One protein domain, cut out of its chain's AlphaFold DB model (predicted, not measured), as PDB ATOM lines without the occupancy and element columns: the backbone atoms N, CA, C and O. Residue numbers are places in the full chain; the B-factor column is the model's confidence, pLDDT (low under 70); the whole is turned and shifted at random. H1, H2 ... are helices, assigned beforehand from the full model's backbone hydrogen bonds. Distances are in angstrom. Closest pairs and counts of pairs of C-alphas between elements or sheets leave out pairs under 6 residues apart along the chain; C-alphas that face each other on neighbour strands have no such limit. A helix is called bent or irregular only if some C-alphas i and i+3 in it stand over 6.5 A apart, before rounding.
ATOM      1  N   PHE A  20     239.687 261.218 238.709       94.62
ATOM      2  CA  PHE A  20     238.320 261.677 238.922       94.62
ATOM      3  C   PHE A  20     237.488 260.636 239.669       94.62
ATOM      4  O   PHE A  20     236.663 260.989 240.511       94.62
ATOM      5  N   ASN A  21     237.695 259.355 239.365       95.75
ATOM      6  CA  ASN A  21     237.077 258.235 240.055       95.75
ATOM      7  C   ASN A  21     238.100 257.114 240.279       95.75
ATOM      8  O   ASN A  21     238.254 256.183 239.480       95.75
ATOM      9  N   PHE A  22     238.792 257.199 241.410       95.44
ATOM     10  CA  PHE A  22     239.836 256.245 241.758       95.44
ATOM     11  C   PHE A  22     239.313 254.819 241.995       95.44
ATOM     12  O   PHE A  22     239.964 253.849 241.602       95.44
ATOM     13  N   ASP A  23     238.119 254.664 242.571       94.94
ATOM     14  CA  ASP A  23     237.528 253.341 242.807       94.94
ATOM     15  C   ASP A  23     237.204 252.622 241.494       94.94
ATOM     16  O   ASP A  23     237.455 251.420 241.360       94.94
ATOM     17  N   ARG A  24     236.741 253.359 240.477       93.19
ATOM     18  CA  ARG A  24     236.585 252.819 239.121       93.19
ATOM     19  C   ARG A  24     237.929 252.381 238.543       93.19
ATOM     20  O   ARG A  24     238.002 251.297 237.972       93.19
ATOM     21  N   ALA A  25     238.987 253.175 238.707       93.75
ATOM     22  CA  ALA A  25     240.326 252.811 238.240       93.75
ATOM     23  C   ALA A  25     240.844 251.524 238.917       93.75
ATOM     24  O   ALA A  25     241.328 250.619 238.235       93.75
ATOM     25  N   LYS A  26     240.648 251.381 240.238       93.56
ATOM     26  CA  LYS A  26     240.927 250.131 240.974       93.56
ATOM     27  C   LYS A  26     240.117 248.957 240.438       93.56
ATOM     28  O   LYS A  26     240.669 247.870 240.257       93.56
ATOM     29  N   SER A  27     238.831 249.170 240.159       93.25
ATOM     30  CA  SER A  27     237.980 248.142 239.564       93.25
ATOM     31  C   SER A  27     238.549 247.690 238.222       93.25
ATOM     32  O   SER A  27     238.807 246.500 238.078       93.25
ATOM     33  N   VAL A  28     238.840 248.617 237.302       92.88
ATOM     34  CA  VAL A  28     239.423 248.322 235.979       92.88
ATOM     35  C   VAL A  28     240.723 247.534 236.111       92.88
ATOM     36  O   VAL A  28     240.872 246.496 235.471       92.88
ATOM     37  N   TRP A  29     241.637 247.962 236.987       92.50
ATOM     38  CA  TRP A  29     242.876 247.229 237.257       92.50
ATOM     39  C   TRP A  29     242.614 245.771 237.658       92.50
ATOM     40  O   TRP A  29     243.287 244.847 237.207       92.50
ATOM     41  N   SER A  30     241.624 245.540 238.518       90.12
ATOM     42  CA  SER A  30     241.323 244.200 239.016       90.12
ATOM     43  C   SER A  30     240.510 243.341 238.040       90.12
ATOM     44  O   SER A  30     240.766 242.140 237.970       90.12
ATOM     45  N   SER A  31     239.576 243.912 237.277       90.50
ATOM     46  CA  SER A  31     238.629 243.170 236.434       90.50
ATOM     47  C   SER A  31     239.119 242.970 235.002       90.50
ATOM     48  O   SER A  31     238.787 241.970 234.372       90.50
ATOM     49  N   THR A  32     239.921 243.894 234.482       91.69
ATOM     50  CA  THR A  32     240.353 243.893 233.083       91.69
ATOM     51  C   THR A  32     241.689 243.173 232.973       91.69
ATOM     52  O   THR A  32     242.738 243.774 233.179       91.69
ATOM     53  N   LYS A  33     241.676 241.865 232.698       86.44
ATOM     54  CA  LYS A  33     242.890 241.028 232.773       86.44
ATOM     55  C   LYS A  33     243.754 241.014 231.515       86.44
ATOM     56  O   LYS A  33     244.928 240.659 231.621       86.44
ATOM     57  N   ASP A  34     243.222 241.417 230.366       89.12
ATOM     58  CA  ASP A  34     243.930 241.403 229.086       89.12
ATOM     59  C   ASP A  34     243.781 242.721 228.310       89.12
ATOM     60  O   ASP A  34     242.984 243.596 228.651       89.12
ATOM     61  N   LEU A  35     244.623 242.884 227.284       88.00
ATOM     62  CA  LEU A  35     244.662 244.088 226.458       88.00
ATOM     63  C   LEU A  35     243.389 244.286 225.618       88.00
ATOM     64  O   LEU A  35     243.068 245.426 225.305       88.00
ATOM     65  N   ALA A  36     242.682 243.219 225.235       86.88
ATOM     66  CA  ALA A  36     241.467 243.348 224.431       86.88
ATOM     67  C   ALA A  36     240.358 243.995 225.265       86.88
ATOM     68  O   ALA A  36     239.851 245.040 224.882       86.88
ATOM     69  N   ALA A  37     240.119 243.484 226.472       88.94
ATOM     70  CA  ALA A  37     239.163 244.069 227.405       88.94
ATOM     71  C   ALA A  37     239.529 245.516 227.797       88.94
ATOM     72  O   ALA A  37     238.650 246.346 228.026       88.94
ATOM     73  N   LEU A  38     240.826 245.848 227.871       88.94
ATOM     74  CA  LEU A  38     241.262 247.230 228.089       88.94
ATOM     75  C   LEU A  38     240.957 248.116 226.877       88.94
ATOM     76  O   LEU A  38     240.516 249.253 227.040       88.94
ATOM     77  N   ASN A  39     241.191 247.603 225.670       84.50
ATOM     78  CA  ASN A  39     240.890 248.319 224.439       84.50
ATOM     79  C   ASN A  39     239.387 248.506 224.250       84.50
ATOM     80  O   ASN A  39     239.010 249.590 223.846       84.50
ATOM     81  N   ASP A  40     238.536 247.550 224.614       85.44
ATOM     82  CA  ASP A  40     237.077 247.708 224.538       85.44
ATOM     83  C   ASP A  40     236.578 248.837 225.454       85.44
ATOM     84  O   ASP A  40     235.623 249.545 225.139       85.44
ATOM     85  N   LEU A  41     237.259 249.057 226.585       81.62
ATOM     86  CA  LEU A  41     237.005 250.208 227.454       81.62
ATOM     87  C   LEU A  41     237.530 251.521 226.850       81.62
ATOM     88  O   LEU A  41     236.984 252.580 227.151       81.62
ATOM     89  N   ALA A  42     238.583 251.465 226.032       71.31
ATOM     90  CA  ALA A  42     239.266 252.622 225.454       71.31
ATOM     91  C   ALA A  42     238.774 253.019 224.049       71.31
ATOM     92  O   ALA A  42     238.886 254.181 223.677       71.31
ATOM     93  N   GLU A  43     238.240 252.087 223.262       65.81
ATOM     94  CA  GLU A  43     237.733 252.269 221.900       65.81
ATOM     95  C   GLU A  43     236.569 253.269 221.837       65.81
ATOM     96  O   GLU A  43     236.632 254.200 221.028       65.81
ATOM     97  N   PRO A  44     235.567 253.227 222.742       56.69
ATOM     98  CA  PRO A  44     234.588 254.297 222.836       56.69
ATOM     99  C   PRO A  44     235.177 255.578 223.436       56.69
ATOM    100  O   PRO A  44     234.435 256.532 223.634       56.69
ATOM    101  N   LEU A  45     236.475 255.655 223.736       54.78
ATOM    102  CA  LEU A  45     237.131 256.772 224.409       54.78
ATOM    103  C   LEU A  45     238.388 257.268 223.667       54.78
ATOM    104  O   LEU A  45     239.249 257.832 224.328       54.78
ATOM    105  N   ASP A  46     238.542 257.080 222.347       54.22
ATOM    106  CA  ASP A  46     239.757 257.531 221.636       54.22
ATOM    107  C   ASP A  46     240.133 258.982 222.026       54.22
ATOM    108  O   ASP A  46     239.368 259.912 221.749       54.22
ATOM    109  N   PRO A  47     241.283 259.196 222.703       53.12
ATOM    110  CA  PRO A  47     241.656 260.510 223.195       53.12
ATOM    111  C   PRO A  47     241.871 261.521 222.078       53.12
ATOM    112  O   PRO A  47     241.701 262.713 222.338       53.12
ATOM    113  N   GLY A  48     242.203 261.083 220.860       65.12
ATOM    114  CA  GLY A  48     242.370 261.953 219.696       65.12
ATOM    115  C   GLY A  48     242.949 263.343 220.019       65.12
ATOM    116  O   GLY A  48     243.853 263.512 220.846       65.12
ATOM    117  N   ASP A  49     242.389 264.363 219.376       72.25
ATOM    118  CA  ASP A  49     242.590 265.765 219.754       72.25
ATOM    119  C   ASP A  49     241.578 266.249 220.799       72.25
ATOM    120  O   ASP A  49     241.798 267.276 221.445       72.25
ATOM    121  N   GLU A  50     240.456 265.548 220.966       80.69
ATOM    122  CA  GLU A  50     239.346 266.006 221.803       80.69
ATOM    123  C   GLU A  50     239.692 265.945 223.292       80.69
ATOM    124  O   GLU A  50     239.515 266.942 223.991       80.69
ATOM    125  N   TYR A  51     240.300 264.851 223.759       83.94
ATOM    126  CA  TYR A  51     240.784 264.740 225.136       83.94
ATOM    127  C   TYR A  51     241.863 265.775 225.440       83.94
ATOM    128  O   TYR A  51     241.816 266.428 226.479       83.94
ATOM    129  N   LYS A  52     242.817 265.982 224.522       82.44
ATOM    130  CA  LYS A  52     243.883 266.985 224.695       82.44
ATOM    131  C   LYS A  52     243.315 268.400 224.813       82.44
ATOM    132  O   LYS A  52     243.778 269.187 225.636       82.44
ATOM    133  N   LYS A  53     242.306 268.726 224.002       86.12
ATOM    134  CA  LYS A  53     241.604 270.012 224.071       86.12
ATOM    135  C   LYS A  53     240.796 270.127 225.363       86.12
ATOM    136  O   LYS A  53     240.856 271.171 226.006       86.12
ATOM    137  N   TRP A  54     240.088 269.071 225.758       88.56
ATOM    138  CA  TRP A  54     239.277 269.064 226.971       88.56
ATOM    139  C   TRP A  54     240.129 269.177 228.234       88.56
ATOM    140  O   TRP A  54     239.845 270.030 229.061       88.56
ATOM    141  N   ILE A  55     241.219 268.411 228.371       87.50
ATOM    142  CA  ILE A  55     242.074 268.481 229.567       87.50
ATOM    143  C   ILE A  55     242.750 269.851 229.695       87.50
ATOM    144  O   ILE A  55     242.903 270.364 230.800       87.50
ATOM    145  N   LYS A  56     243.096 270.488 228.566       88.81
ATOM    146  CA  LYS A  56     243.577 271.873 228.560       88.81
ATOM    147  C   LYS A  56     242.509 272.822 229.113       88.81
ATOM    148  O   LYS A  56     242.810 273.576 230.032       88.81
ATOM    149  N   ARG A  57     241.269 272.739 228.613       89.94
ATOM    150  CA  ARG A  57     240.141 273.537 229.128       89.94
ATOM    151  C   ARG A  57     239.860 273.255 230.601       89.94
ATOM    152  O   ARG A  57     239.636 274.189 231.356       89.94
ATOM    153  N   TYR A  58     239.922 271.993 231.017       91.50
ATOM    154  CA  TYR A  58     239.731 271.588 232.405       91.50
ATOM    155  C   TYR A  58     240.772 272.221 233.332       91.50
ATOM    156  O   TYR A  58     240.422 272.707 234.400       91.50
ATOM    157  N   ASN A  59     242.035 272.289 232.908       90.12
ATOM    158  CA  ASN A  59     243.089 272.946 233.682       90.12
ATOM    159  C   ASN A  59     242.927 274.476 233.744       90.12
ATOM    160  O   ASN A  59     243.343 275.088 234.724       90.12
ATOM    161  N   GLU A  60     242.349 275.094 232.713       94.00
ATOM    162  CA  GLU A  60     242.097 276.541 232.661       94.00
ATOM    163  C   GLU A  60     240.840 276.941 233.453       94.00
ATOM    164  O   GLU A  60     240.839 277.955 234.150       94.00
ATOM    165  N   ASN A  61     239.766 276.152 233.360       94.56
ATOM    166  CA  ASN A  61     238.504 276.369 234.063       94.56
ATOM    167  C   ASN A  61     237.796 275.028 234.356       94.56
ATOM    168  O   ASN A  61     236.973 274.569 233.552       94.56
ATOM    169  N   PRO A  62     238.067 274.411 235.523       91.81
ATOM    170  CA  PRO A  62     237.515 273.106 235.882       91.81
ATOM    171  C   PRO A  62     235.987 273.068 235.907       91.81
ATOM    172  O   PRO A  62     235.396 272.069 235.503       91.81
ATOM    173  N   ASN A  63     235.348 274.155 236.352       92.00
ATOM    174  CA  ASN A  63     233.893 274.225 236.474       92.00
ATOM    175  C   ASN A  63     233.238 274.214 235.089       92.00
ATOM    176  O   ASN A  63     232.419 273.349 234.807       92.00
ATOM    177  N   ALA A  64     233.681 275.096 234.186       88.31
ATOM    178  CA  ALA A  64     233.120 275.165 232.837       88.31
ATOM    179  C   ALA A  64     233.353 273.871 232.038       88.31
ATOM    180  O   ALA A  64     232.459 273.406 231.338       88.31
ATOM    181  N   ALA A  65     234.535 273.264 232.166       89.19
ATOM    182  CA  ALA A  65     234.847 272.011 231.483       89.19
ATOM    183  C   ALA A  65     234.085 270.805 232.061       89.19
ATOM    184  O   ALA A  65     233.868 269.819 231.351       89.19
ATOM    185  N   ALA A  66     233.697 270.857 233.342       89.38
ATOM    186  CA  ALA A  66     232.907 269.815 233.992       89.38
ATOM    187  C   ALA A  66     231.436 269.811 233.546       89.38
ATOM    188  O   ALA A  66     230.821 268.744 233.596       89.38
ATOM    189  N   ASP A  67     230.920 270.950 233.079       91.62
ATOM    190  CA  ASP A  67     229.545 271.109 232.587       91.62
ATOM    191  C   ASP A  67     229.381 270.722 231.101       91.62
ATOM    192  O   ASP A  67     228.265 270.658 230.582       91.62
ATOM    193  N   GLU A  68     230.479 270.436 230.388       90.19
ATOM    194  CA  GLU A  68     230.421 270.005 228.989       90.19
ATOM    195  C   GLU A  68     229.725 268.629 228.848       90.19
ATOM    196  O   GLU A  68     230.007 267.713 229.626       90.19
ATOM    197  N   PRO A  69     228.912 268.389 227.796       89.94
ATOM    198  CA  PRO A  69     228.261 267.089 227.571       89.94
ATOM    199  C   PRO A  69     229.236 265.903 227.484       89.94
ATOM    200  O   PRO A  69     228.887 264.766 227.804       89.94
ATOM    201  N   ILE A  70     230.476 266.169 227.069       88.38
ATOM    202  CA  ILE A  70     231.549 265.177 226.946       88.38
ATOM    203  C   ILE A  70     232.327 264.956 228.252       88.38
ATOM    204  O   ILE A  70     233.125 264.023 228.327       88.38
ATOM    205  N   ALA A  71     232.108 265.770 229.292       89.94
ATOM    206  CA  ALA A  71     232.943 265.793 230.492       89.94
ATOM    207  C   ALA A  71     233.014 264.433 231.191       89.94
ATOM    208  O   ALA A  71     234.094 263.995 231.580       89.94
ATOM    209  N   LYS A  72     231.883 263.723 231.307       91.00
ATOM    210  CA  LYS A  72     231.853 262.378 231.902       91.00
ATOM    211  C   LYS A  72     232.784 261.417 231.157       91.00
ATOM    212  O   LYS A  72     233.627 260.775 231.776       91.00
ATOM    213  N   ARG A  73     232.666 261.374 229.827       87.44
ATOM    214  CA  ARG A  73     233.486 260.529 228.949       87.44
ATOM    215  C   ARG A  73     234.972 260.881 229.071       87.44
ATOM    216  O   ARG A  73     235.812 259.993 229.165       87.44
ATOM    217  N   MET A  74     235.293 262.172 229.125       89.38
ATOM    218  CA  MET A  74     236.675 262.646 229.220       89.38
ATOM    219  C   MET A  74     237.320 262.336 230.576       89.38
ATOM    220  O   MET A  74     238.492 261.963 230.617       89.38
ATOM    221  N   LYS A  75     236.557 262.405 231.674       91.19
ATOM    222  CA  LYS A  75     237.006 261.963 233.007       91.19
ATOM    223  C   LYS A  75     237.287 260.459 233.035       91.19
ATOM    224  O   LYS A  75     238.342 260.037 233.495       91.19
ATOM    225  N   GLU A  76     236.381 259.652 232.482       89.75
ATOM    226  CA  GLU A  76     236.552 258.193 232.414       89.75
ATOM    227  C   GLU A  76     237.783 257.777 231.600       89.75
ATOM    228  O   GLU A  76     238.452 256.800 231.951       89.75
ATOM    229  N   LEU A  77     238.083 258.527 230.539       87.25
ATOM    230  CA  LEU A  77     239.271 258.359 229.713       87.25
ATOM    231  C   LEU A  77     240.550 258.814 230.418       87.25
ATOM    232  O   LEU A  77     241.567 258.128 230.329       87.25
ATOM    233  N   HIS A  78     240.504 259.938 231.137       89.94
ATOM    234  CA  HIS A  78     241.616 260.403 231.962       89.94
ATOM    235  C   HIS A  78     242.045 259.324 232.961       89.94
ATOM    236  O   HIS A  78     243.217 258.948 233.018       89.94
ATOM    237  N   ASP A  79     241.072 258.768 233.688       92.25
ATOM    238  CA  ASP A  79     241.309 257.721 234.677       92.25
ATOM    239  C   ASP A  79     241.881 256.453 234.027       92.25
ATOM    240  O   ASP A  79     242.805 255.839 234.564       92.25
ATOM    241  N   LEU A  80     241.380 256.066 232.848       90.75
ATOM    242  CA  LEU A  80     241.892 254.910 232.108       90.75
ATOM    243  C   LEU A  80     243.339 255.129 231.639       90.75
ATOM    244  O   LEU A  80     244.174 254.233 231.765       90.75
ATOM    245  N   TRP A  81     243.654 256.332 231.156       87.75
ATOM    246  CA  TRP A  81     245.003 256.719 230.748       87.75
ATOM    247  C   TRP A  81     245.987 256.686 231.925       87.75
ATOM    248  O   TRP A  81     247.063 256.096 231.809       87.75
ATOM    249  N   LEU A  82     245.608 257.243 233.081       90.44
ATOM    250  CA  LEU A  82     246.413 257.165 234.303       90.44
ATOM    251  C   LEU A  82     246.606 255.717 234.768       90.44
ATOM    252  O   LEU A  82     247.722 255.329 235.121       90.44
ATOM    253  N   THR A  83     245.551 254.900 234.712       92.31
ATOM    254  CA  THR A  83     245.609 253.472 235.062       92.31
ATOM    255  C   THR A  83     246.623 252.729 234.187       92.31
ATOM    256  O   THR A  83     247.478 252.003 234.698       92.31
ATOM    257  N   TYR A  84     246.585 252.952 232.870       89.81
ATOM    258  CA  TYR A  84     247.540 252.349 231.940       89.81
ATOM    259  C   TYR A  84     248.975 252.855 232.156       89.81
ATOM    260  O   TYR A  84     249.921 252.074 232.057       89.81
ATOM    261  N   ASN A  85     249.166 254.132 232.498       88.00
ATOM    262  CA  ASN A  85     250.495 254.672 232.794       88.00
ATOM    263  C   ASN A  85     251.135 254.006 234.015       88.00
ATOM    264  O   ASN A  85     252.302 253.619 233.947       88.00
ATOM    265  N   VAL A  86     250.370 253.811 235.093       90.25
ATOM    266  CA  VAL A  86     250.833 253.083 236.289       90.25
ATOM    267  C   VAL A  86     251.254 251.661 235.923       90.25
ATOM    268  O   VAL A  86     252.333 251.209 236.311       90.25
ATOM    269  N   TRP A  87     250.440 250.968 235.120       91.31
ATOM    270  CA  TRP A  87     250.772 249.634 234.626       91.31
ATOM    271  C   TRP A  87     252.057 249.633 233.792       91.31
ATOM    272  O   TRP A  87     252.941 248.808 234.013       91.31
ATOM    273  N   ASN A  88     252.195 250.578 232.863       87.94
ATOM    274  CA  ASN A  88     253.349 250.679 231.977       87.94
ATOM    275  C   ASN A  88     254.644 250.988 232.750       87.94
ATOM    276  O   ASN A  88     255.701 250.458 232.409       87.94
ATOM    277  N   GLU A  89     254.584 251.795 233.815       86.56
ATOM    278  CA  GLU A  89     255.720 252.000 234.724       86.56
ATOM    279  C   GLU A  89     256.121 250.712 235.451       86.56
ATOM    280  O   GLU A  89     257.301 250.352 235.454       86.56
ATOM    281  N   ALA A  90     255.153 249.996 236.033       88.56
ATOM    282  CA  ALA A  90     255.413 248.730 236.718       88.56
ATOM    283  C   ALA A  90     255.975 247.670 235.752       88.56
ATOM    284  O   ALA A  90     256.938 246.971 236.072       88.56
ATOM    285  N   TYR A  91     255.438 247.604 234.533       87.31
ATOM    286  CA  TYR A  91     255.903 246.702 233.487       87.31
ATOM    287  C   TYR A  91     257.327 247.027 233.007       87.31
ATOM    288  O   TYR A  91     258.123 246.116 232.784       87.31
ATOM    289  N   ARG A  92     257.712 248.306 232.905       85.12
ATOM    290  CA  ARG A  92     259.107 248.683 232.605       85.12
ATOM    291  C   ARG A  92     260.070 248.205 233.688       85.12
ATOM    292  O   ARG A  92     261.118 247.664 233.353       85.12
ATOM    293  N   MET A  93     259.707 248.345 234.963       83.69
ATOM    294  CA  MET A  93     260.511 247.810 236.074       83.69
ATOM    295  C   MET A  93     260.620 246.287 236.012       83.69
ATOM    296  O   MET A  93     261.702 245.732 236.191       83.69
ATOM    297  N   TYR A  94     259.520 245.617 235.666       84.25
ATOM    298  CA  TYR A  94     259.523 244.188 235.390       84.25
ATOM    299  C   TYR A  94     260.505 243.810 234.263       84.25
ATOM    300  O   TYR A  94     261.242 242.835 234.407       84.25
ATOM    301  N   LEU A  95     260.565 244.576 233.166       82.25
ATOM    302  CA  LEU A  95     261.517 244.325 232.076       82.25
ATOM    303  C   LEU A  95     262.974 244.451 232.539       82.25
ATOM    304  O   LEU A  95     263.766 243.559 232.245       82.25
ATOM    305  N   TYR A  96     263.313 245.478 233.325       76.88
ATOM    306  CA  TYR A  96     264.660 245.617 233.892       76.88
ATOM    307  C   TYR A  96     265.046 244.424 234.778       76.88
ATOM    308  O   TYR A  96     266.123 243.851 234.610       76.88
ATOM    309  N   ALA A  97     264.151 244.003 235.678       76.00
ATOM    310  CA  ALA A  97     264.370 242.834 236.530       76.00
ATOM    311  C   ALA A  97     264.535 241.544 235.706       76.00
ATOM    312  O   ALA A  97     265.407 240.706 235.956       76.00
ATOM    313  N   ARG A  98     263.711 241.387 234.669       72.81
ATOM    314  CA  ARG A  98     263.760 240.248 233.755       72.81
ATOM    315  C   ARG A  98     265.055 240.184 232.951       72.81
ATOM    316  O   ARG A  98     265.575 239.084 232.770       72.81
ATOM    317  N   ASP A  99     265.572 241.307 232.470       68.50
ATOM    318  CA  ASP A  99     266.815 241.333 231.693       68.50
ATOM    319  C   ASP A  99     268.017 240.853 232.526       68.50
ATOM    320  O   ASP A  99     268.922 240.194 231.993       68.50
ATOM    321  N   GLY A 100     267.972 241.097 233.842       61.66
ATOM    322  CA  GLY A 100     268.932 240.593 234.824       61.66
ATOM    323  C   GLY A 100     268.744 239.118 235.207       61.66
ATOM    324  O   GLY A 100     269.733 238.394 235.311       61.66
ATOM    325  N   ALA A 101     267.500 238.643 235.375       64.69
ATOM    326  CA  ALA A 101     267.214 237.337 235.995       64.69
ATOM    327  C   ALA A 101     266.528 236.282 235.093       64.69
ATOM    328  O   ALA A 101     266.312 235.152 235.526       64.69
ATOM    329  N   GLY A 102     266.179 236.594 233.840       65.88
ATOM    330  CA  GLY A 102     265.595 235.630 232.890       65.88
ATOM    331  C   GLY A 102     264.164 235.167 233.206       65.88
ATOM    332  O   GLY A 102     263.763 234.075 232.800       65.88
ATOM    333  N   MET A 103     263.392 235.973 233.935       73.75
ATOM    334  CA  MET A 103     262.058 235.623 234.446       73.75
ATOM    335  C   MET A 103     260.940 235.786 233.395       73.75
ATOM    336  O   MET A 103     261.085 236.524 232.420       73.75
ATOM    337  N   SER A 104     259.816 235.080 233.579       78.38
ATOM    338  CA  SER A 104     258.588 235.239 232.773       78.38
ATOM    339  C   SER A 104     257.609 236.226 233.417       78.38
ATOM    340  O   SER A 104     257.678 236.443 234.626       78.38
ATOM    341  N   PHE A 105     256.703 236.817 232.623       82.62
ATOM    342  CA  PHE A 105     255.800 237.882 233.090       82.62
ATOM    343  C   PHE A 105     255.014 237.457 234.337       82.62
ATOM    344  O   PHE A 105     254.557 236.316 234.402       82.62
ATOM    345  N   ASN A 106     254.911 238.354 235.327       80.56
ATOM    346  CA  ASN A 106     254.341 238.081 236.656       80.56
ATOM    347  C   ASN A 106     254.962 236.881 237.396       80.56
ATOM    348  O   ASN A 106     254.270 236.149 238.102       80.56
ATOM    349  N   ARG A 107     256.267 236.644 237.227       81.38
ATOM    350  CA  ARG A 107     257.018 235.648 238.012       81.38
ATOM    351  C   ARG A 107     258.285 236.236 238.613       81.38
ATOM    352  O   ARG A 107     259.379 235.707 238.425       81.38
ATOM    353  N   VAL A 108     258.139 237.369 239.290       77.44
ATOM    354  CA  VAL A 108     259.243 238.004 240.011       77.44
ATOM    355  C   VAL A 108     259.329 237.407 241.407       77.44
ATOM    356  O   VAL A 108     258.338 237.381 242.136       77.44
ATOM    357  N   HIS A 109     260.515 236.906 241.754       71.38
ATOM    358  CA  HIS A 109     260.751 236.162 242.997       71.38
ATOM    359  C   HIS A 109     261.824 236.784 243.894       71.38
ATOM    360  O   HIS A 109     261.916 236.436 245.068       71.38
ATOM    361  N   THR A 110     262.639 237.702 243.372       76.19
ATOM    362  CA  THR A 110     263.608 238.417 244.204       76.19
ATOM    363  C   THR A 110     262.865 239.469 245.029       76.19
ATOM    364  O   THR A 110     261.980 240.174 244.535       76.19
ATOM    365  N   MET A 111     263.226 239.586 246.307       76.94
ATOM    366  CA  MET A 111     262.578 240.533 247.216       76.94
ATOM    367  C   MET A 111     262.728 241.986 246.733       76.94
ATOM    368  O   MET A 111     261.775 242.755 246.814       76.94
ATOM    369  N   LEU A 112     263.896 242.350 246.189       78.06
ATOM    370  CA  LEU A 112     264.188 243.708 245.711       78.06
ATOM    371  C   LEU A 112     263.417 244.074 244.432       78.06
ATOM    372  O   LEU A 112     262.853 245.170 244.356       78.06
ATOM    373  N   ASP A 113     263.337 243.168 243.451       80.75
ATOM    374  CA  ASP A 113     262.603 243.454 242.212       80.75
ATOM    375  C   ASP A 113     261.093 243.432 242.469       80.75
ATOM    376  O   ASP A 113     260.367 244.301 241.983       80.75
ATOM    377  N   CYS A 114     260.621 242.490 243.294       82.00
ATOM    378  CA  CYS A 114     259.221 242.439 243.703       82.00
ATOM    379  C   CYS A 114     258.833 243.719 244.458       82.00
ATOM    380  O   CYS A 114     257.827 244.334 244.116       82.00
ATOM    381  N   ALA A 115     259.654 244.194 245.404       82.00
ATOM    382  CA  ALA A 115     259.401 245.453 246.106       82.00
ATOM    383  C   ALA A 115     259.350 246.659 245.150       82.00
ATOM    384  O   ALA A 115     258.475 247.511 245.290       82.00
ATOM    385  N   SER A 116     260.234 246.715 244.151       81.81
ATOM    386  CA  SER A 116     260.277 247.813 243.172       81.81
ATOM    387  C   SER A 116     259.041 247.845 242.267       81.81
ATOM    388  O   SER A 116     258.468 248.909 242.023       81.81
ATOM    389  N   ILE A 117     258.587 246.680 241.800       83.25
ATOM    390  CA  ILE A 117     257.372 246.556 240.981       83.25
ATOM    391  C   ILE A 117     256.130 246.833 241.832       83.25
ATOM    392  O   ILE A 117     255.276 247.628 241.432       83.25
ATOM    393  N   ALA A 118     256.061 246.247 243.032       83.00
ATOM    394  CA  ALA A 118     254.982 246.484 243.982       83.00
ATOM    395  C   ALA A 118     254.900 247.959 244.378       83.00
ATOM    396  O   ALA A 118     253.803 248.476 244.499       83.00
ATOM    397  N   MET A 119     256.017 248.683 244.506       83.19
ATOM    398  CA  MET A 119     256.004 250.119 244.810       83.19
ATOM    399  C   MET A 119     255.257 250.931 243.745       83.19
ATOM    400  O   MET A 119     254.583 251.903 244.083       83.19
ATOM    401  N   LYS A 120     255.347 250.531 242.472       83.50
ATOM    402  CA  LYS A 120     254.615 251.172 241.372       83.50
ATOM    403  C   LYS A 120     253.159 250.726 241.318       83.50
ATOM    404  O   LYS A 120     252.276 251.559 241.144       83.50
ATOM    405  N   ALA A 121     252.899 249.442 241.543       83.25
ATOM    406  CA  ALA A 121     251.544 248.908 241.591       83.25
ATOM    407  C   ALA A 121     250.776 249.284 242.874       83.25
ATOM    408  O   ALA A 121     249.550 249.229 242.850       83.25
ATOM    409  N   LYS A 122     251.464 249.719 243.948       85.88
ATOM    410  CA  LYS A 122     250.947 249.996 245.309       85.88
ATOM    411  C   LYS A 122     249.716 250.884 245.334       85.88
ATOM    412  O   LYS A 122     248.899 250.779 246.245       85.88
ATOM    413  N   LEU A 123     249.586 251.748 244.334       88.31
ATOM    414  CA  LEU A 123     248.396 252.558 244.141       88.31
ATOM    415  C   LEU A 123     247.130 251.683 244.034       88.31
ATOM    416  O   LEU A 123     246.136 251.958 244.697       88.31
ATOM    417  N   PHE A 124     247.176 250.597 243.262       91.00
ATOM    418  CA  PHE A 124     246.058 249.674 243.055       91.00
ATOM    419  C   PHE A 124     246.167 248.394 243.894       91.00
ATOM    420  O   PHE A 124     245.159 247.904 244.401       91.00
ATOM    421  N   THR A 125     247.377 247.848 244.044       85.88
ATOM    422  CA  THR A 125     247.659 246.579 244.722       85.88
ATOM    423  C   THR A 125     249.065 246.559 245.326       85.88
ATOM    424  O   THR A 125     250.010 247.057 244.728       85.88
ATOM    425  N   ASN A 126     249.236 245.928 246.490       81.12
ATOM    426  CA  ASN A 126     250.554 245.694 247.101       81.12
ATOM    427  C   ASN A 126     251.245 244.411 246.589       81.12
ATOM    428  O   ASN A 126     252.191 243.939 247.215       81.12
ATOM    429  N   ASP A 127     250.781 243.834 245.479       82.62
ATOM    430  CA  ASP A 127     251.293 242.574 244.929       82.62
ATOM    431  C   ASP A 127     252.073 242.801 243.621       82.62
ATOM    432  O   ASP A 127     251.558 243.375 242.657       82.62
ATOM    433  N   CYS A 128     253.324 242.329 243.584       78.19
ATOM    434  CA  CYS A 128     254.225 242.472 242.442       78.19
ATOM    435  C   CYS A 128     253.864 241.589 241.239       78.19
ATOM    436  O   CYS A 128     254.260 241.914 240.122       78.19
ATOM    437  N   ASN A 129     253.106 240.506 241.439       80.56
ATOM    438  CA  ASN A 129     252.711 239.575 240.376       80.56
ATOM    439  C   ASN A 129     251.220 239.693 240.009       80.56
ATOM    440  O   ASN A 129     250.692 238.870 239.262       80.56
ATOM    441  N   ALA A 130     250.544 240.741 240.490       83.19
ATOM    442  CA  ALA A 130     249.137 241.019 240.208       83.19
ATOM    443  C   ALA A 130     248.923 242.034 239.068       83.19
ATOM    444  O   ALA A 130     247.858 242.655 238.992       83.19
ATOM    445  N   LEU A 131     249.911 242.227 238.185       88.94
ATOM    446  CA  LEU A 131     249.750 243.092 237.016       88.94
ATOM    447  C   LEU A 131     248.814 242.421 235.997       88.94
ATOM    448  O   LEU A 131     249.058 241.275 235.613       88.94
ATOM    449  N   PRO A 132     247.780 243.107 235.493       91.88
ATOM    450  CA  PRO A 132     247.041 242.636 234.326       91.88
ATOM    451  C   PRO A 132     247.952 242.429 233.109       91.88
ATOM    452  O   PRO A 132     248.950 243.132 232.946       91.88
ATOM    453  N   ASP A 133     247.624 241.494 232.217       91.12
ATOM    454  CA  ASP A 133     248.427 241.245 231.016       91.12
ATOM    455  C   ASP A 133     247.974 242.120 229.836       91.12
ATOM    456  O   ASP A 133     247.465 241.642 228.815       91.12
ATOM    457  N   TRP A 134     248.196 243.429 229.978       91.69
ATOM    458  CA  TRP A 134     247.927 244.442 228.948       91.69
ATOM    459  C   TRP A 134     249.061 244.584 227.923       91.69
ATOM    460  O   TRP A 134     249.116 245.549 227.158       91.69
ATOM    461  N   ARG A 135     249.997 243.628 227.877       90.62
ATOM    462  CA  ARG A 135     251.068 243.629 226.878       90.62
ATOM    463  C   ARG A 135     250.478 243.406 225.491       90.62
ATOM    464  O   ARG A 135     249.595 242.569 225.296       90.62
ATOM    465  N   LYS A 136     251.033 244.100 224.501       85.94
ATOM    466  CA  LYS A 136     250.709 243.844 223.095       85.94
ATOM    467  C   LYS A 136     251.200 242.461 222.650       85.94
ATOM    468  O   LYS A 136     252.230 242.024 223.172       85.94
ATOM    469  N   PRO A 137     250.543 241.800 221.679       85.19
ATOM    470  CA  PRO A 137     250.935 240.467 221.212       85.19
ATOM    471  C   PRO A 137     252.423 240.341 220.861       85.19
ATOM    472  O   PRO A 137     253.095 239.421 221.321       85.19
ATOM    473  N   GLU A 138     252.983 241.318 220.147       85.25
ATOM    474  CA  GLU A 138     254.401 241.346 219.786       85.25
ATOM    475  C   GLU A 138     255.326 241.469 221.004       85.25
ATOM    476  O   GLU A 138     256.436 240.939 221.019       85.25
ATOM    477  N   SER A 139     254.860 242.146 222.059       85.00
ATOM    478  CA  SER A 139     255.594 242.225 223.319       85.00
ATOM    479  C   SER A 139     255.525 240.914 224.085       85.00
ATOM    480  O   SER A 139     256.541 240.512 224.635       85.00
ATOM    481  N   LYS A 140     254.382 240.215 224.072       87.31
ATOM    482  CA  LYS A 140     254.255 238.891 224.699       87.31
ATOM    483  C   LYS A 140     255.228 237.887 224.081       87.31
ATOM    484  O   LYS A 140     255.994 237.272 224.814       87.31
ATOM    485  N   LEU A 141     255.272 237.813 222.750       85.88
ATOM    486  CA  LEU A 141     256.171 236.910 222.020       85.88
ATOM    487  C   LEU A 141     257.648 237.199 222.316       85.88
ATOM    488  O   LEU A 141     258.381 236.317 222.765       85.88
ATOM    489  N   ARG A 142     258.073 238.461 222.159       85.38
ATOM    490  CA  ARG A 142     259.435 238.894 222.518       85.38
ATOM    491  C   ARG A 142     259.754 238.554 223.977       85.38
ATOM    492  O   ARG A 142     260.888 238.198 224.318       85.38
ATOM    493  N   ASP A 143     258.762 238.678 224.854       82.75
ATOM    494  CA  ASP A 143     258.945 238.435 226.271       82.75
ATOM    495  C   ASP A 143     259.122 236.950 226.625       82.75
ATOM    496  O   ASP A 143     259.911 236.561 227.492       82.75
ATOM    497  N   GLU A 144     258.417 236.080 225.932       82.44
ATOM    498  CA  GLU A 144     258.537 234.642 226.133       82.44
ATOM    499  C   GLU A 144     259.859 234.122 225.562       82.44
ATOM    500  O   GLU A 144     260.579 233.381 226.240       82.44
ATOM    501  N   GLU A 145     260.252 234.604 224.380       85.25
ATOM    502  CA  GLU A 145     261.505 234.222 223.728       85.25
ATOM    503  C   GLU A 145     262.739 234.593 224.547       85.25
ATOM    504  O   GLU A 145     263.616 233.758 224.776       85.25
ATOM    505  N   LEU A 146     262.836 235.843 225.009       83.06
ATOM    506  CA  LEU A 146     264.016 236.276 225.758       83.06
ATOM    507  C   LEU A 146     264.076 235.612 227.152       83.06
ATOM    508  O   LEU A 146     265.169 235.281 227.613       83.06
ATOM    509  N   ALA A 147     262.932 235.287 227.773       78.62
ATOM    510  CA  ALA A 147     262.916 234.497 229.009       78.62
ATOM    511  C   ALA A 147     263.370 233.046 228.766       78.62
ATOM    512  O   ALA A 147     264.056 232.449 229.596       78.62
ATOM    513  N   LEU A 148     263.005 232.451 227.626       82.19
ATOM    514  CA  LEU A 148     263.481 231.123 227.239       82.19
ATOM    515  C   LEU A 148     264.994 231.124 226.975       82.19
ATOM    516  O   LEU A 148     265.707 230.304 227.551       82.19
ATOM    517  N   LYS A 149     265.497 232.075 226.176       83.44
ATOM    518  CA  LYS A 149     266.930 232.211 225.855       83.44
ATOM    519  C   LYS A 149     267.790 232.332 227.115       83.44
ATOM    520  O   LYS A 149     268.773 231.607 227.257       83.44
ATOM    521  N   LYS A 150     267.398 233.194 228.060       77.88
ATOM    522  CA  LYS A 150     268.124 233.393 229.326       77.88
ATOM    523  C   LYS A 150     268.124 232.142 230.203       77.88
ATOM    524  O   LYS A 150     269.179 231.762 230.701       77.88
ATOM    525  N   ARG A 151     266.983 231.455 230.335       75.38
ATOM    526  CA  ARG A 151     266.905 230.180 231.070       75.38
ATOM    527  C   ARG A 151     267.832 229.123 230.475       75.38
ATOM    528  O   ARG A 151     268.515 228.426 231.220       75.38
ATOM    529  N   THR A 152     267.897 229.021 229.149       81.50
ATOM    530  CA  THR A 152     268.825 228.106 228.469       81.50
ATOM    531  C   THR A 152     270.284 228.472 228.749       81.50
ATOM    532  O   THR A 152     271.068 227.596 229.103       81.50
ATOM    533  N   GLN A 153     270.636 229.760 228.681       80.56
ATOM    534  CA  GLN A 153     271.990 230.238 228.968       80.56
ATOM    535  C   GLN A 153     272.413 229.970 230.423       80.56
ATOM    536  O   GLN A 153     273.524 229.513 230.673       80.56
ATOM    537  N   MET A 154     271.528 230.200 231.397       74.69
ATOM    538  CA  MET A 154     271.822 229.931 232.811       74.69
ATOM    539  C   MET A 154     272.003 228.433 233.091       74.69
ATOM    540  O   MET A 154     272.865 228.057 233.884       74.69
ATOM    541  N   LYS A 155     271.230 227.564 232.420       75.06
ATOM    542  CA  LYS A 155     271.423 226.106 232.496       75.06
ATOM    543  C   LYS A 155     272.783 225.687 231.943       75.06
ATOM    544  O   LYS A 155     273.457 224.869 232.556       75.06
ATOM    545  N   GLN A 156     273.193 226.263 230.814       77.75
ATOM    546  CA  GLN A 156     274.494 225.984 230.196       77.75
ATOM    547  C   GLN A 156     275.667 226.466 231.056       77.75
ATOM    548  O   GLN A 156     276.677 225.779 231.152       77.75
ATOM    549  N   ASN A 157     275.514 227.605 231.732       76.38
ATOM    550  CA  ASN A 157     276.555 228.183 232.582       76.38
ATOM    551  C   ASN A 157     276.618 227.565 233.994       76.38
ATOM    552  O   ASN A 157     277.386 228.040 234.826       76.38
ATOM    553  N   GLY A 158     275.796 226.553 234.302       67.06
ATOM    554  CA  GLY A 158     275.728 225.934 235.633       67.06
ATOM    555  C   GLY A 158     275.198 226.859 236.741       67.06
ATOM    556  O   GLY A 158     275.238 226.506 237.916       67.06
TER     557      GLY A 158
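This is residues 20 to 158 of the 164 residues of an uncharacterized protein of Rhodospirillaceae bacterium KN72 (UniProt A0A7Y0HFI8). One long straight helix, H5, forms the spine of a rod, with the shorter helices set along it: H1 and H2 pack on its first half, H3 crosses its beginning with little H4 beside H3, and H6 folds back along its second half as a hairpin. H7 runs alongside the far part of H5 the same way, held only loosely, on a different side from H6. The printed part has 139 residues with seven named helices, H1 to H7 in order, and no named strand; the class is all helix. The whole is loose, with a radius of gyration of the C-alphas of 18.3 A, and spans 65 by 27 by 25 A.

The hub is H5, residues 71 to 101, which touches four other helices. With residues 86 to 97 alone it touches H6, residues 111 to 121; the two form a helical hairpin, running opposite ways at a shallow tilt of 12 degrees, and their closest C-alphas, those of Ala 90 and Ile 117, are 5.2 A apart. H1, residues 22 to 31, touches residues 79 to 83 of H5 alone, at a steep tilt of 54 degrees, the same way, closest at the C-alphas of Ala 25 and Asp 79, 6.1 A. H2, residues 35 to 45, touches residues 73 to 80 of H5 alone, at a shallow tilt of 29 degrees, opposite ways, closest at the C-alphas of Leu 45 and Leu 77, 5.9 A. H3, residues 50 to 60, is about perpendicular to H5 at 77 degrees and touches its residues 71 to 77 alone, closest at the C-alphas of Tyr 51 and Met 74, 6.2 A. H4, residues 62 to 66, touches H3, with the C-alphas of Tyr 58 and Ala 65 closest at 5.0 A. H7, residues 137 to 156, is close to H5 but not clearly touching; the closest C-alphas, those of Arg 98 and Ala 147, are 7.5 A apart. H6 and H7 are apart. Every O i to N i+4 pair is within hydrogen-bond range in H1, H3, H4, H5 and H7, against 5 of 7 in H2 and 6 of 7 in H6.

H5 measures 44.9 A, from C-alpha 71 at (232.943, 265.793, 230.492) to C-alpha 101 at (267.214, 237.337, 235.995). H7 measures 29.1 A and ends with C-alpha 156 at (274.494, 225.984, 230.196). H1 measures 14.2 A, H2 14.9 A, H3 15.4 A, H4 6.0 A and H6 15.0 A. H2 is only just irregular: C-alphas 41 and 44 are 6.6 A apart.

The C-alphas of Ala 64 and Gly 158 are the two farthest apart, at 65.2 A. The printed part has no cut. The link from H6 to H7, residues 122 to 136, is long. Mean pLDDT of the printed part is 83.8; residues 43 to 48, 99 to 102 and 158 are under 70.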